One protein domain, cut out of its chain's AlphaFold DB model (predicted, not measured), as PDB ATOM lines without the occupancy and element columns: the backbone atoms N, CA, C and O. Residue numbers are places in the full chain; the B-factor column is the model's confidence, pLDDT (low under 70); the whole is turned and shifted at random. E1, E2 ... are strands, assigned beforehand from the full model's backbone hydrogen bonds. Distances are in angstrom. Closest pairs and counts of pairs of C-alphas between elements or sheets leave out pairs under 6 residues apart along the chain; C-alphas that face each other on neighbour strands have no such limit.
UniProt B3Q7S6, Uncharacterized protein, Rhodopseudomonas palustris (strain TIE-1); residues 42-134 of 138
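Overview. This is residues 42 to 134 of the 138 residues of an uncharacterized protein of Rhodopseudomonas palustris (strain TIE-1) (UniProt B3Q7S6). A small sandwich, a four-stranded sheet E1, E9, E3, E4 face to face with a three-stranded sheet E2, E8, E7, forms the body, and the hairpin E5 and E6 reaches out beyond it as an arm. This arm makes much of the length, and the link between E3 and E4 loops out towards the same end. The printed part has 93 residues, with no named helix and nine named strands, E1 to E9 in chain order, in three antiparallel sheets; the class is all strand. The whole is loose, with a radius of gyration of the C-alphas of 16.1 A, and its C-alphas span 55 by 23 by 17 A.

Arrangement. E1, residues 42 to 47, is an edge strand and the antiparallel neighbour of E9, residues 128 to 133; N 45 and O 130 are 3.0 A apart, within hydrogen-bond range. E9 is in turn antiparallel to E3, residues 62 to 70, with N 64 and O 131 at 2.9 A. E3 forms a hairpin with E4, residues 81 to 86, the other edge strand, where N 82 and O 69 are 2.7 A apart. This sheet is twisted, its C-alphas lying up to 4.6 A off its best plane. In the second sheet E8, residues 119 to 123, is the inner strand, antiparallel to E2, residues 51 to 54, with N 53 and O 120 at 2.8 A. E8 forms a hairpin with E7, residues 110 to 114, with N 112 and O 121 at 2.8 A. The two sheets make a sandwich, two sheets face to face: the parts that face each other are 10.4 A centre to centre, and the strands of the one sheet stand at 32 degrees to those of the other; the closest C-alphas of E3 and E7 are those of Val 63 and Ala 111, 7.1 A apart. E5, residues 90 to 95, and E6, residues 101 to 105, form a hairpin, with N 93 and O 102 at 2.7 A. E5 and E3 are apart, and so are E6 and E4.

Along the chain. E1 begins at C-alpha 42 (100.848, 273.421, 197.284) and measures 16.4 A from first to last C-alpha. E3 is the longest strand, 26.1 A, and ends at C-alpha 70 (121.165, 277.802, 215.772). E4 measures 15.1 A, E5 15.5 A and E9 16.1 A. E9 ends at C-alpha 133 (103.407, 268.673, 198.083).

Size, cuts and confidence. The C-alphas farthest apart, those of Ser 58 and Gly 98, are 55.3 A apart. The printed part has no cut and no long link. The mean pLDDT of the printed part is 80.7; residues 72 to 80 and 88 to 102 are under 70.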
ATOM      1  N   ILE A  42     102.135 272.835 196.909       87.56
ATOM      2  CA  ILE A  42     100.848 273.421 197.284       87.56
ATOM      3  C   ILE A  42     101.078 274.640 198.177       87.56
ATOM      4  O   ILE A  42     100.427 275.668 198.018       87.56
ATOM      5  N   MET A  43     101.991 274.514 199.140       90.12
ATOM      6  CA  MET A  43     102.227 275.533 200.155       90.12
ATOM      7  C   MET A  43     103.675 275.474 200.626       90.12
ATOM      8  O   MET A  43     104.196 274.398 200.908       90.12
ATOM      9  N   LEU A  44     104.302 276.640 200.741       92.75
ATOM     10  CA  LEU A  44     105.584 276.826 201.404       92.75
ATOM     11  C   LEU A  44     105.386 277.876 202.486       92.75
ATOM     12  O   LEU A  44     104.839 278.945 202.217       92.75
ATOM     13  N   GLY A  45     105.844 277.588 203.694       92.38
ATOM     14  CA  GLY A  45     105.779 278.555 204.774       92.38
ATOM     15  C   GLY A  45     106.880 278.371 205.795       92.38
ATOM     16  O   GLY A  45     107.662 277.421 205.750       92.38
ATOM     17  N   TRP A  46     106.930 279.323 206.718       92.12
ATOM     18  CA  TRP A  46     107.927 279.398 207.770       92.12
ATOM     19  C   TRP A  46     107.252 279.542 209.123       92.12
ATOM     20  O   TRP A  46     106.434 280.443 209.300       92.12
ATOM     21  N   LEU A  47     107.616 278.688 210.075       91.56
ATOM     22  CA  LEU A  47     107.100 278.727 211.437       91.56
ATOM     23  C   LEU A  47     108.216 278.930 212.444       91.56
ATOM     24  O   LEU A  47     109.218 278.226 212.401       91.56
ATOM     25  N   ALA A  48     108.003 279.836 213.395       88.38
ATOM     26  CA  ALA A  48     108.856 279.963 214.577       88.38
ATOM     27  C   ALA A  48     108.351 279.126 215.767       88.38
ATOM     28  O   ALA A  48     109.122 278.845 216.680       88.38
ATOM     29  N   SER A  49     107.077 278.724 215.763       91.94
ATOM     30  CA  SER A  49     106.426 277.991 216.851       91.94
ATOM     31  C   SER A  49     105.429 276.957 216.325       91.94
ATOM     32  O   SER A  49     104.986 277.019 215.175       91.94
ATOM     33  N   SER A  50     105.101 275.984 217.178       95.25
ATOM     34  CA  SER A  50     104.147 274.916 216.864       95.25
ATOM     35  C   SER A  50     102.743 275.472 216.650       95.25
ATOM     36  O   SER A  50     102.252 276.236 217.480       95.25
ATOM     37  N   GLN A  51     102.080 275.065 215.568       96.19
ATOM     38  CA  GLN A  51     100.703 275.468 215.278       96.19
ATOM     39  C   GLN A  51     100.009 274.520 214.298       96.19
ATOM     40  O   GLN A  51     100.635 273.663 213.675       96.19
ATOM     41  N   THR A  52      98.697 274.702 214.147       96.25
ATOM     42  CA  THR A  52      97.891 273.995 213.147       96.25
ATOM     43  C   THR A  52      97.601 274.910 211.965       96.25
ATOM     44  O   THR A  52      97.206 276.058 212.141       96.25
ATOM     45  N   ILE A  53      97.791 274.385 210.757       94.25
ATOM     46  CA  ILE A  53      97.606 275.086 209.488       94.25
ATOM     47  C   ILE A  53      96.443 274.442 208.743       94.25
ATOM     48  O   ILE A  53      96.436 273.231 208.520       94.25
ATOM     49  N   ALA A  54      95.463 275.247 208.341       93.88
ATOM     50  CA  ALA A  54      94.406 274.798 207.446       93.88
ATOM     51  C   ALA A  54      94.975 274.613 206.031       93.88
ATOM     52  O   ALA A  54      95.590 275.525 205.482       93.88
ATOM     53  N   LEU A  55      94.769 273.433 205.450       90.94
ATOM     54  CA  LEU A  55      95.226 273.106 204.097       90.94
ATOM     55  C   LEU A  55      94.062 273.060 203.100       90.94
ATOM     56  O   LEU A  55      94.264 273.318 201.917       90.94
ATOM     57  N   GLY A  56      92.848 272.749 203.571       87.50
ATOM     58  CA  GLY A  56      91.646 272.715 202.736       87.50
ATOM     59  C   GLY A  56      91.675 271.629 201.658       87.50
ATOM     60  O   GLY A  56      90.981 271.748 200.651       87.50
ATOM     61  N   LEU A  57      92.486 270.585 201.839       86.94
ATOM     62  CA  LEU A  57      92.610 269.494 200.881       86.94
ATOM     63  C   LEU A  57      91.649 268.362 201.249       86.94
ATOM     64  O   LEU A  57      91.371 268.109 202.418       86.94
ATOM     65  N   SER A  58      91.172 267.647 200.234       86.56
ATOM     66  CA  SER A  58      90.371 266.422 200.370       86.56
ATOM     67  C   SER A  58      91.214 265.141 200.254       86.56
ATOM     68  O   SER A  58      90.678 264.052 200.045       86.56
ATOM     69  N   ARG A  59      92.541 265.278 200.348       84.81
ATOM     70  CA  ARG A  59      93.515 264.183 200.343       84.81
ATOM     71  C   ARG A  59      94.729 264.533 201.198       84.81
ATOM     72  O   ARG A  59      95.143 265.693 201.226       84.81
ATOM     73  N   SER A  60      95.355 263.522 201.794       89.31
ATOM     74  CA  SER A  60      96.610 263.678 202.535       89.31
ATOM     75  C   SER A  60      97.775 264.105 201.625       89.31
ATOM     76  O   SER A  60      98.110 263.373 200.691       89.31
ATOM     77  N   PRO A  61      98.400 265.271 201.870       91.00
ATOM     78  CA  PRO A  61      99.587 265.700 201.141       91.00
ATOM     79  C   PRO A  61     100.875 265.129 201.755       91.00
ATOM     80  O   PRO A  61     100.868 264.541 202.836       91.00
ATOM     81  N   TYR A  62     101.994 265.376 201.078       90.75
ATOM     82  CA  TYR A  62     103.344 265.101 201.567       90.75
ATOM     83  C   TYR A  62     103.952 266.376 202.136       90.75
ATOM     84  O   TYR A  62     103.794 267.444 201.553       90.75
ATOM     85  N   VAL A  63     104.651 266.284 203.264       91.44
ATOM     86  CA  VAL A  63     105.215 267.455 203.942       91.44
ATOM     87  C   VAL A  63     106.689 267.225 204.207       91.44
ATOM     88  O   VAL A  63     107.059 266.262 204.874       91.44
ATOM     89  N   PHE A  64     107.517 268.142 203.721       91.19
ATOM     90  CA  PHE A  64     108.945 268.171 204.008       91.19
ATOM     91  C   PHE A  64     109.245 269.302 204.976       91.19
ATOM     92  O   PHE A  64     108.872 270.454 204.737       91.19
ATOM     93  N   LEU A  65     109.931 268.967 206.064       91.81
ATOM     94  CA  LEU A  65     110.304 269.908 207.109       91.81
ATOM     95  C   LEU A  65     111.795 270.171 207.055       91.81
ATOM     96  O   LEU A  65     112.605 269.244 207.077       91.81
ATOM     97  N   HIS A  66     112.142 271.450 207.030       90.25
ATOM     98  CA  HIS A  66     113.517 271.898 207.071       90.25
ATOM     99  C   HIS A  66     113.690 272.856 208.237       90.25
ATOM    100  O   HIS A  66     113.107 273.939 208.255       90.25
ATOM    101  N   SER A  67     114.474 272.460 209.225       86.19
ATOM    102  CA  SER A  67     114.747 273.288 210.392       86.19
ATOM    103  C   SER A  67     115.939 274.197 210.112       86.19
ATOM    104  O   SER A  67     116.884 273.819 209.417       86.19
ATOM    105  N   ARG A  68     115.884 275.420 210.637       79.69
ATOM    106  CA  ARG A  68     117.032 276.320 210.681       79.69
ATOM    107  C   ARG A  68     117.671 276.225 212.031       79.69
ATOM    108  O   ARG A  68     117.065 276.536 213.053       79.69
ATOM    109  N   GLU A  69     118.906 275.786 211.974       74.94
ATOM    110  CA  GLU A  69     119.684 275.500 213.153       74.94
ATOM    111  C   GLU A  69     120.154 276.798 213.800       74.94
ATOM    112  O   GLU A  69     120.318 277.831 213.139       74.94
ATOM    113  N   THR A  70     120.409 276.751 215.098       70.81
ATOM    114  CA  THR A  70     121.165 277.802 215.772       70.81
ATOM    115  C   THR A  70     122.645 277.426 215.705       70.81
ATOM    116  O   THR A  70     123.009 276.259 215.812       70.81
ATOM    117  N   LEU A  71     123.527 278.404 215.501       70.69
ATOM    118  CA  LEU A  71     124.973 278.182 215.613       70.69
ATOM    119  C   LEU A  71     125.474 278.492 217.027       70.69
ATOM    120  O   LEU A  71     126.676 278.533 217.246       70.69
ATOM    121  N   THR A  72     124.569 278.726 217.981       67.94
ATOM    122  CA  THR A  72     124.899 279.125 219.357       67.94
ATOM    123  C   THR A  72     125.692 278.070 220.112       67.94
ATOM    124  O   THR A  72     126.443 278.418 221.017       67.94
ATOM    125  N   ASP A  73     125.532 276.801 219.738       59.41
ATOM    126  CA  ASP A  73     126.220 275.681 220.380       59.41
ATOM    127  C   ASP A  73     127.564 275.356 219.711       59.41
ATOM    128  O   ASP A  73     128.250 274.428 220.140       59.41
ATOM    129  N   LEU A  74     127.947 276.097 218.658       64.50
ATOM    130  CA  LEU A  74     129.248 275.958 218.016       64.50
ATOM    131  C   LEU A  74     130.277 276.879 218.678       64.50
ATOM    132  O   LEU A  74     130.149 278.099 218.667       64.50
ATOM    133  N   VAL A  75     131.357 276.296 219.192       57.16
ATOM    134  CA  VAL A  75     132.572 276.986 219.633       57.16
ATOM    135  C   VAL A  75     133.013 277.874 218.475       57.16
ATOM    136  O   VAL A  75     133.182 277.397 217.355       57.16
ATOM    137  N   VAL A  76     133.163 279.169 218.770       64.62
ATOM    138  CA  VAL A  76     133.443 280.300 217.859       64.62
ATOM    139  C   VAL A  76     132.209 281.038 217.299       64.62
ATOM    140  O   VAL A  76     132.334 282.218 216.980       64.62
ATOM    141  N   TYR A  77     131.010 280.451 217.255       58.00
ATOM    142  CA  TYR A  77     129.809 281.137 216.756       58.00
ATOM    143  C   TYR A  77     128.836 281.475 217.897       58.00
ATOM    144  O   TYR A  77     128.409 280.613 218.654       58.00
ATOM    145  N   SER A  78     128.446 282.747 218.025       59.03
ATOM    146  CA  SER A  78     127.413 283.184 218.974       59.03
ATOM    147  C   SER A  78     126.348 284.019 218.264       59.03
ATOM    148  O   SER A  78     126.646 284.816 217.379       59.03
ATOM    149  N   GLY A  79     125.074 283.791 218.603       60.34
ATOM    150  CA  GLY A  79     123.939 284.578 218.098       60.34
ATOM    151  C   GLY A  79     123.626 284.443 216.601       60.34
ATOM    152  O   GLY A  79     122.726 285.118 216.106       60.34
ATOM    153  N   LEU A  80     124.335 283.578 215.873       65.50
ATOM    154  CA  LEU A  80     124.119 283.367 214.446       65.50
ATOM    155  C   LEU A  80     123.168 282.197 214.198       65.50
ATOM    156  O   LEU A  80     123.133 281.204 214.925       65.50
ATOM    157  N   THR A  81     122.379 282.334 213.139       71.88
ATOM    158  CA  THR A  81     121.497 281.274 212.654       71.88
ATOM    159  C   THR A  81     122.195 280.523 211.533       71.88
ATOM    160  O   THR A  81     122.827 281.122 210.664       71.88
ATOM    161  N   GLY A  82     122.100 279.202 211.588       71.19
ATOM    162  CA  GLY A  82     122.731 278.285 210.661       71.19
ATOM    163  C   GLY A  82     121.964 278.139 209.357       71.19
ATOM    164  O   GLY A  82     120.976 278.828 209.088       71.19
ATOM    165  N   ALA A  83     122.444 277.208 208.538       74.56
ATOM    166  CA  ALA A  83     121.772 276.822 207.310       74.56
ATOM    167  C   ALA A  83     120.420 276.151 207.604       74.56
ATOM    168  O   ALA A  83     120.194 275.584 208.673       74.56
ATOM    169  N   ILE A  84     119.525 276.202 206.620       80.31
ATOM    170  CA  ILE A  84     118.293 275.414 206.617       80.31
ATOM    171  C   ILE A  84     118.645 274.007 206.126       80.31
ATOM    172  O   ILE A  84     119.236 273.859 205.054       80.31
ATOM    173  N   ARG A  85     118.291 272.978 206.899       80.19
ATOM    174  CA  ARG A  85     118.550 271.564 206.581       80.19
ATOM    175  C   ARG A  85     117.307 270.713 206.850       80.19
ATOM    176  O   ARG A  85     116.463 271.144 207.636       80.19
ATOM    177  N   PRO A  86     117.165 269.523 206.235       83.12
ATOM    178  CA  PRO A  86     116.101 268.589 206.599       83.12
ATOM    179  C   PRO A  86     116.087 268.321 208.109       83.12
ATOM    180  O   PRO A  86     117.143 268.194 208.724       83.12
ATOM    181  N   SER A  87     114.896 268.272 208.704       78.56
ATOM    182  CA  SER A  87     114.718 267.946 210.124       78.56
ATOM    183  C   SER A  87     114.662 266.418 210.335       78.56
ATOM    184  O   SER A  87     114.005 265.748 209.534       78.56
ATOM    185  N   PRO A  88     115.267 265.848 211.400       69.75
ATOM    186  CA  PRO A  88     116.182 266.501 212.332       69.75
ATOM    187  C   PRO A  88     117.527 266.788 211.672       69.75
ATOM    188  O   PRO A  88     118.009 266.035 210.828       69.75
ATOM    189  N   SER A  89     118.159 267.855 212.132       65.44
ATOM    190  CA  SER A  89     119.496 268.233 211.720       65.44
ATOM    191  C   SER A  89     120.481 267.997 212.871       65.44
ATOM    192  O   SER A  89     120.102 267.959 214.048       65.44
ATOM    193  N   GLY A  90     121.746 267.768 212.531       65.06
ATOM    194  CA  GLY A  90     122.808 267.553 213.503       65.06
ATOM    195  C   GLY A  90     124.063 268.306 213.095       65.06
ATOM    196  O   GLY A  90     124.467 268.258 211.930       65.06
ATOM    197  N   PHE A  91     124.699 268.961 214.064       66.69
ATOM    198  CA  PHE A  91     125.977 269.634 213.863       66.69
ATOM    199  C   PHE A  91     127.112 268.874 214.529       66.69
ATOM    200  O   PHE A  91     127.019 268.483 215.688       66.69
ATOM    201  N   ALA A  92     128.226 268.725 213.817       62.16
ATOM    202  CA  ALA A  92     129.495 268.385 214.439       62.16
ATOM    203  C   ALA A  92     129.987 269.585 215.258       62.16
ATOM    204  O   ALA A  92     130.124 270.686 214.727       62.16
ATOM    205  N   HIS A  93     130.270 269.372 216.534       59.94
ATOM    206  CA  HIS A  93     130.792 270.378 217.430       59.94
ATOM    207  C   HIS A  93     131.932 269.848 218.314       59.94
ATOM    208  O   HIS A  93     131.727 269.009 219.189       59.94
ATOM    209  N   GLY A  94     133.119 270.432 218.131       57.88
ATOM    210  CA  GLY A  94     134.263 270.286 219.027       57.88
ATOM    211  C   GLY A  94     134.959 268.922 218.998       57.88
ATOM    212  O   GLY A  94     134.456 267.931 218.462       57.88
ATOM    213  N   TYR A  95     136.143 268.898 219.608       54.72
ATOM    214  CA  TYR A  95     136.926 267.690 219.836       54.72
ATOM    215  C   TYR A  95     136.623 267.146 221.239       54.72
ATOM    216  O   TYR A  95     136.672 267.885 222.222       54.72
ATOM    217  N   GLN A  96     136.310 265.856 221.359       59.44
ATOM    218  CA  GLN A  96     136.353 265.151 222.637       59.44
ATOM    219  C   GLN A  96     137.789 265.180 223.174       59.44
ATOM    220  O   GLN A  96     138.744 265.140 222.395       59.44
ATOM    221  N   SER A  97     137.943 265.209 224.501       52.16
ATOM    222  CA  SER A  97     139.226 264.951 225.168       52.16
ATOM    223  C   SER A  97     139.667 263.523 224.813       52.16
ATOM    224  O   SER A  97     139.220 262.562 225.433       52.16
ATOM    225  N   GLY A  98     140.399 263.375 223.705       62.28
ATOM    226  CA  GLY A  98     140.644 262.097 223.021       62.28
ATOM    227  C   GLY A  98     140.674 262.166 221.484       62.28
ATOM    228  O   GLY A  98     141.034 261.181 220.853       62.28
ATOM    229  N   GLY A  99     140.328 263.305 220.866       61.09
ATOM    230  CA  GLY A  99     140.449 263.528 219.415       61.09
ATOM    231  C   GLY A  99     139.218 263.164 218.570       61.09
ATOM    232  O   GLY A  99     139.277 263.261 217.347       61.09
ATOM    233  N   GLY A 100     138.097 262.771 219.187       63.34
ATOM    234  CA  GLY A 100     136.841 262.468 218.484       63.34
ATOM    235  C   GLY A 100     135.997 263.710 218.172       63.34
ATOM    236  O   GLY A 100     136.091 264.707 218.875       63.34
ATOM    237  N   VAL A 101     135.135 263.654 217.154       63.81
ATOM    238  CA  VAL A 101     134.145 264.707 216.853       63.81
ATOM    239  C   VAL A 101     132.857 264.418 217.627       63.81
ATOM    240  O   VAL A 101     132.325 263.312 217.534       63.81
ATOM    241  N   ARG A 102     132.327 265.385 218.386       65.19
ATOM    242  CA  ARG A 102     131.013 265.243 219.045       65.19
ATOM    243  C   ARG A 102     129.922 265.811 218.142       65.19
ATOM    244  O   ARG A 102     130.102 266.878 217.581       65.19
ATOM    245  N   PHE A 103     128.783 265.136 218.018       71.69
ATOM    246  CA  PHE A 103     127.625 265.669 217.294       71.69
ATOM    247  C   PHE A 103     126.575 266.195 218.280       71.69
ATOM    248  O   PHE A 103     126.194 265.493 219.218       71.69
ATOM    249  N   THR A 104     126.102 267.418 218.066       71.75
ATOM    250  CA  THR A 104     124.894 267.955 218.692       71.75
ATOM    251  C   THR A 104     123.707 267.515 217.846       71.75
ATOM    252  O   THR A 104     123.583 267.915 216.690       71.75
ATOM    253  N   SER A 105     122.857 266.658 218.412       71.88
ATOM    254  CA  SER A 105     121.583 266.282 217.799       71.88
ATOM    255  C   SER A 105     120.499 267.207 218.320       71.88
ATOM    256  O   SER A 105     120.308 267.307 219.534       71.88
ATOM    257  N   TYR A 106     119.754 267.827 217.414       72.88
ATOM    258  CA  TYR A 106     118.583 268.602 217.792       72.88
ATOM    259  C   TYR A 106     117.314 267.743 217.749       72.88
ATOM    260  O   TYR A 106     117.222 266.818 216.935       72.88
ATOM    261  N   PRO A 107     116.316 268.026 218.606       79.50
ATOM    262  CA  PRO A 107     115.036 267.337 218.538       79.50
ATOM    263  C   PRO A 107     114.332 267.629 217.196       79.50
ATOM    264  O   PRO A 107     114.304 268.785 216.760       79.50
ATOM    265  N   PRO A 108     113.759 266.609 216.526       84.19
ATOM    266  CA  PRO A 108     113.116 266.766 215.221       84.19
ATOM    267  C   PRO A 108     111.842 267.608 215.311       84.19
ATOM    268  O   PRO A 108     111.071 267.469 216.258       84.19
ATOM    269  N   SER A 109     111.574 268.426 214.296       89.19
ATOM    270  CA  SER A 109     110.225 268.943 214.042       89.19
ATOM    271  C   SER A 109     109.416 267.881 213.292       89.19
ATOM    272  O   SER A 109     109.967 267.163 212.458       89.19
ATOM    273  N   PHE A 110     108.114 267.779 213.550       91.69
ATOM    274  CA  PHE A 110     107.245 266.800 212.888       91.69
ATOM    275  C   PHE A 110     105.896 267.400 212.488       91.69
ATOM    276  O   PHE A 110     105.409 268.359 213.088       91.69
ATOM    277  N   ALA A 111     105.305 266.827 211.441       93.25
ATOM    278  CA  ALA A 111     104.016 267.217 210.891       93.25
ATOM    279  C   ALA A 111     103.045 266.045 211.001       93.25
ATOM    280  O   ALA A 111     103.383 264.921 210.636       93.25
ATOM    281  N   THR A 112     101.826 266.320 211.453       95.25
ATOM    282  CA  THR A 112     100.712 265.368 211.416       95.25
ATOM    283  C   THR A 112      99.638 265.912 210.491       95.25
ATOM    284  O   THR A 112      99.181 267.041 210.667       95.25
ATOM    285  N   ILE A 113      99.241 265.123 209.494       94.81
ATOM    286  CA  ILE A 113      98.118 265.455 208.618       94.81
ATOM    287  C   ILE A 113      96.820 265.025 209.295       94.81
ATOM    288  O   ILE A 113      96.630 263.850 209.603       94.81
ATOM    289  N   ASN A 114      95.910 265.974 209.476       92.69
ATOM    290  CA  ASN A 114      94.621 265.750 210.115       92.69
ATOM    291  C   ASN A 114      93.512 265.674 209.060       92.69
ATOM    292  O   ASN A 114      93.568 266.354 208.031       92.69
ATOM    293  N   GLY A 115      92.477 264.875 209.340       86.69
ATOM    294  CA  GLY A 115      91.229 264.881 208.568       86.69
ATOM    295  C   GLY A 115      91.425 264.702 207.061       86.69
ATOM    296  O   GLY A 115      90.810 265.429 206.288       86.69
ATOM    297  N   ASN A 116      92.315 263.786 206.653       87.25
ATOM    298  CA  ASN A 116      92.639 263.510 205.247       87.25
ATOM    299  C   ASN A 116      93.081 264.762 204.457       87.25
ATOM    300  O   ASN A 116      92.672 264.968 203.318       87.25
ATOM    301  N   GLY A 117      93.900 265.619 205.071       88.38
ATOM    302  CA  GLY A 117      94.442 266.816 204.423       88.38
ATOM    303  C   GLY A 117      93.628 268.088 204.631       88.38
ATOM    304  O   GLY A 117      93.974 269.116 204.052       88.38
ATOM    305  N   SER A 118      92.596 268.079 205.480       92.62
ATOM    306  CA  SER A 118      91.873 269.311 205.820       92.62
ATOM    307  C   SER A 118      92.781 270.317 206.538       92.62
ATOM    308  O   SER A 118      92.710 271.525 206.297       92.62
ATOM    309  N   SER A 119      93.680 269.814 207.386       94.31
ATOM    310  CA  SER A 119      94.668 270.600 208.119       94.31
ATOM    311  C   SER A 119      95.919 269.780 208.431       94.31
ATOM    312  O   SER A 119      95.957 268.562 208.256       94.31
ATOM    313  N   MET A 120      96.951 270.465 208.904       95.75
ATOM    314  CA  MET A 120      98.200 269.878 209.365       95.75
ATOM    315  C   MET A 120      98.603 270.510 210.692       95.75
ATOM    316  O   MET A 120      98.683 271.733 210.790       95.75
ATOM    317  N   SER A 121      98.912 269.690 211.688       96.56
ATOM    318  CA  SER A 121      99.528 270.138 212.938       96.56
ATOM    319  C   SER A 121     101.044 270.001 212.841       96.56
ATOM    320  O   SER A 121     101.554 268.918 212.562       96.56
ATOM    321  N   LEU A 122     101.762 271.102 213.056       94.88
ATOM    322  CA  LEU A 122     103.219 271.163 213.054       94.88
ATOM    323  C   LEU A 122     103.731 271.355 214.476       94.88
ATOM    324  O   LEU A 122     103.435 272.369 215.110       94.88
ATOM    325  N   THR A 123     104.537 270.406 214.943       94.38
ATOM    326  CA  THR A 123     105.328 270.554 216.163       94.38
ATOM    327  C   THR A 123     106.735 270.981 215.780       94.38
ATOM    328  O   THR A 123     107.452 270.276 215.070       94.38
ATOM    329  N   VAL A 124     107.103 272.176 216.229       90.19
ATOM    330  CA  VAL A 124     108.291 272.913 215.815       90.19
ATOM    331  C   VAL A 124     109.177 273.110 217.039       90.19
ATOM    332  O   VAL A 124     108.821 273.861 217.944       90.19
ATOM    333  N   ASN A 125     110.328 272.439 217.059       85.44
ATOM    334  CA  ASN A 125     111.324 272.594 218.128       85.44
ATOM    335  C   ASN A 125     112.324 273.729 217.850       85.44
ATOM    336  O   ASN A 125     113.006 274.202 218.752       85.44
ATOM    337  N   GLN A 126     112.408 274.160 216.590       82.06
ATOM    338  CA  GLN A 126     113.254 275.245 216.096       82.06
ATOM    339  C   GLN A 126     112.580 275.880 214.882       82.06
ATOM    340  O   GLN A 126     111.868 275.153 214.185       82.06
ATOM    341  N   PRO A 127     112.833 277.157 214.546       86.88
ATOM    342  CA  PRO A 127     112.281 277.773 213.344       86.88
ATOM    343  C   PRO A 127     112.399 276.858 212.115       86.88
ATOM    344  O   PRO A 127     113.490 276.414 211.761       86.88
ATOM    345  N   THR A 128     111.266 276.500 211.515       89.31
ATOM    346  CA  THR A 128     111.163 275.430 210.515       89.31
ATOM    347  C   THR A 128     110.413 275.932 209.285       89.31
ATOM    348  O   THR A 128     109.297 276.444 209.384       89.31
ATOM    349  N   ALA A 129     111.019 275.751 208.113       92.62
ATOM    350  CA  ALA A 129     110.327 275.808 206.839       92.62
ATOM    351  C   ALA A 129     109.565 274.501 206.616       92.62
ATOM    352  O   ALA A 129     110.111 273.415 206.818       92.62
ATOM    353  N   TYR A 130     108.331 274.596 206.142       93.69
ATOM    354  CA  TYR A 130     107.556 273.439 205.713       93.69
ATOM    355  C   TYR A 130     107.155 273.613 204.253       93.69
ATOM    356  O   TYR A 130     106.731 274.691 203.836       93.69
ATOM    357  N   ALA A 131     107.290 272.543 203.479       92.88
ATOM    358  CA  ALA A 131     106.897 272.493 202.083       92.88
ATOM    359  C   ALA A 131     105.896 271.350 201.892       92.88
ATOM    360  O   ALA A 131     106.205 270.191 202.167       92.88
ATOM    361  N   VAL A 132     104.684 271.697 201.464       92.25
ATOM    362  CA  VAL A 132     103.560 270.779 201.266       92.25
ATOM    363  C   VAL A 132     103.442 270.460 199.784       92.25
ATOM    364  O   VAL A 132     103.279 271.367 198.969       92.25
ATOM    365  N   TYR A 133     103.471 269.179 199.444       89.62
ATOM    366  CA  TYR A 133     103.407 268.673 198.083       89.62
ATOM    367  C   TYR A 133     102.206 267.763 197.872       89.62
ATOM    368  O   TYR A 133     101.724 267.089 198.783       89.62
ATOM    369  N   ASN A 134     101.722 267.721 196.635       83.88
ATOM    370  CA  ASN A 134     100.606 266.864 196.254       83.88
ATOM    371  C   ASN A 134     100.971 265.380 196.061       83.88
ATOM    372  O   ASN A 134     100.068 264.546 196.010       83.88
TER     373      ASN A 134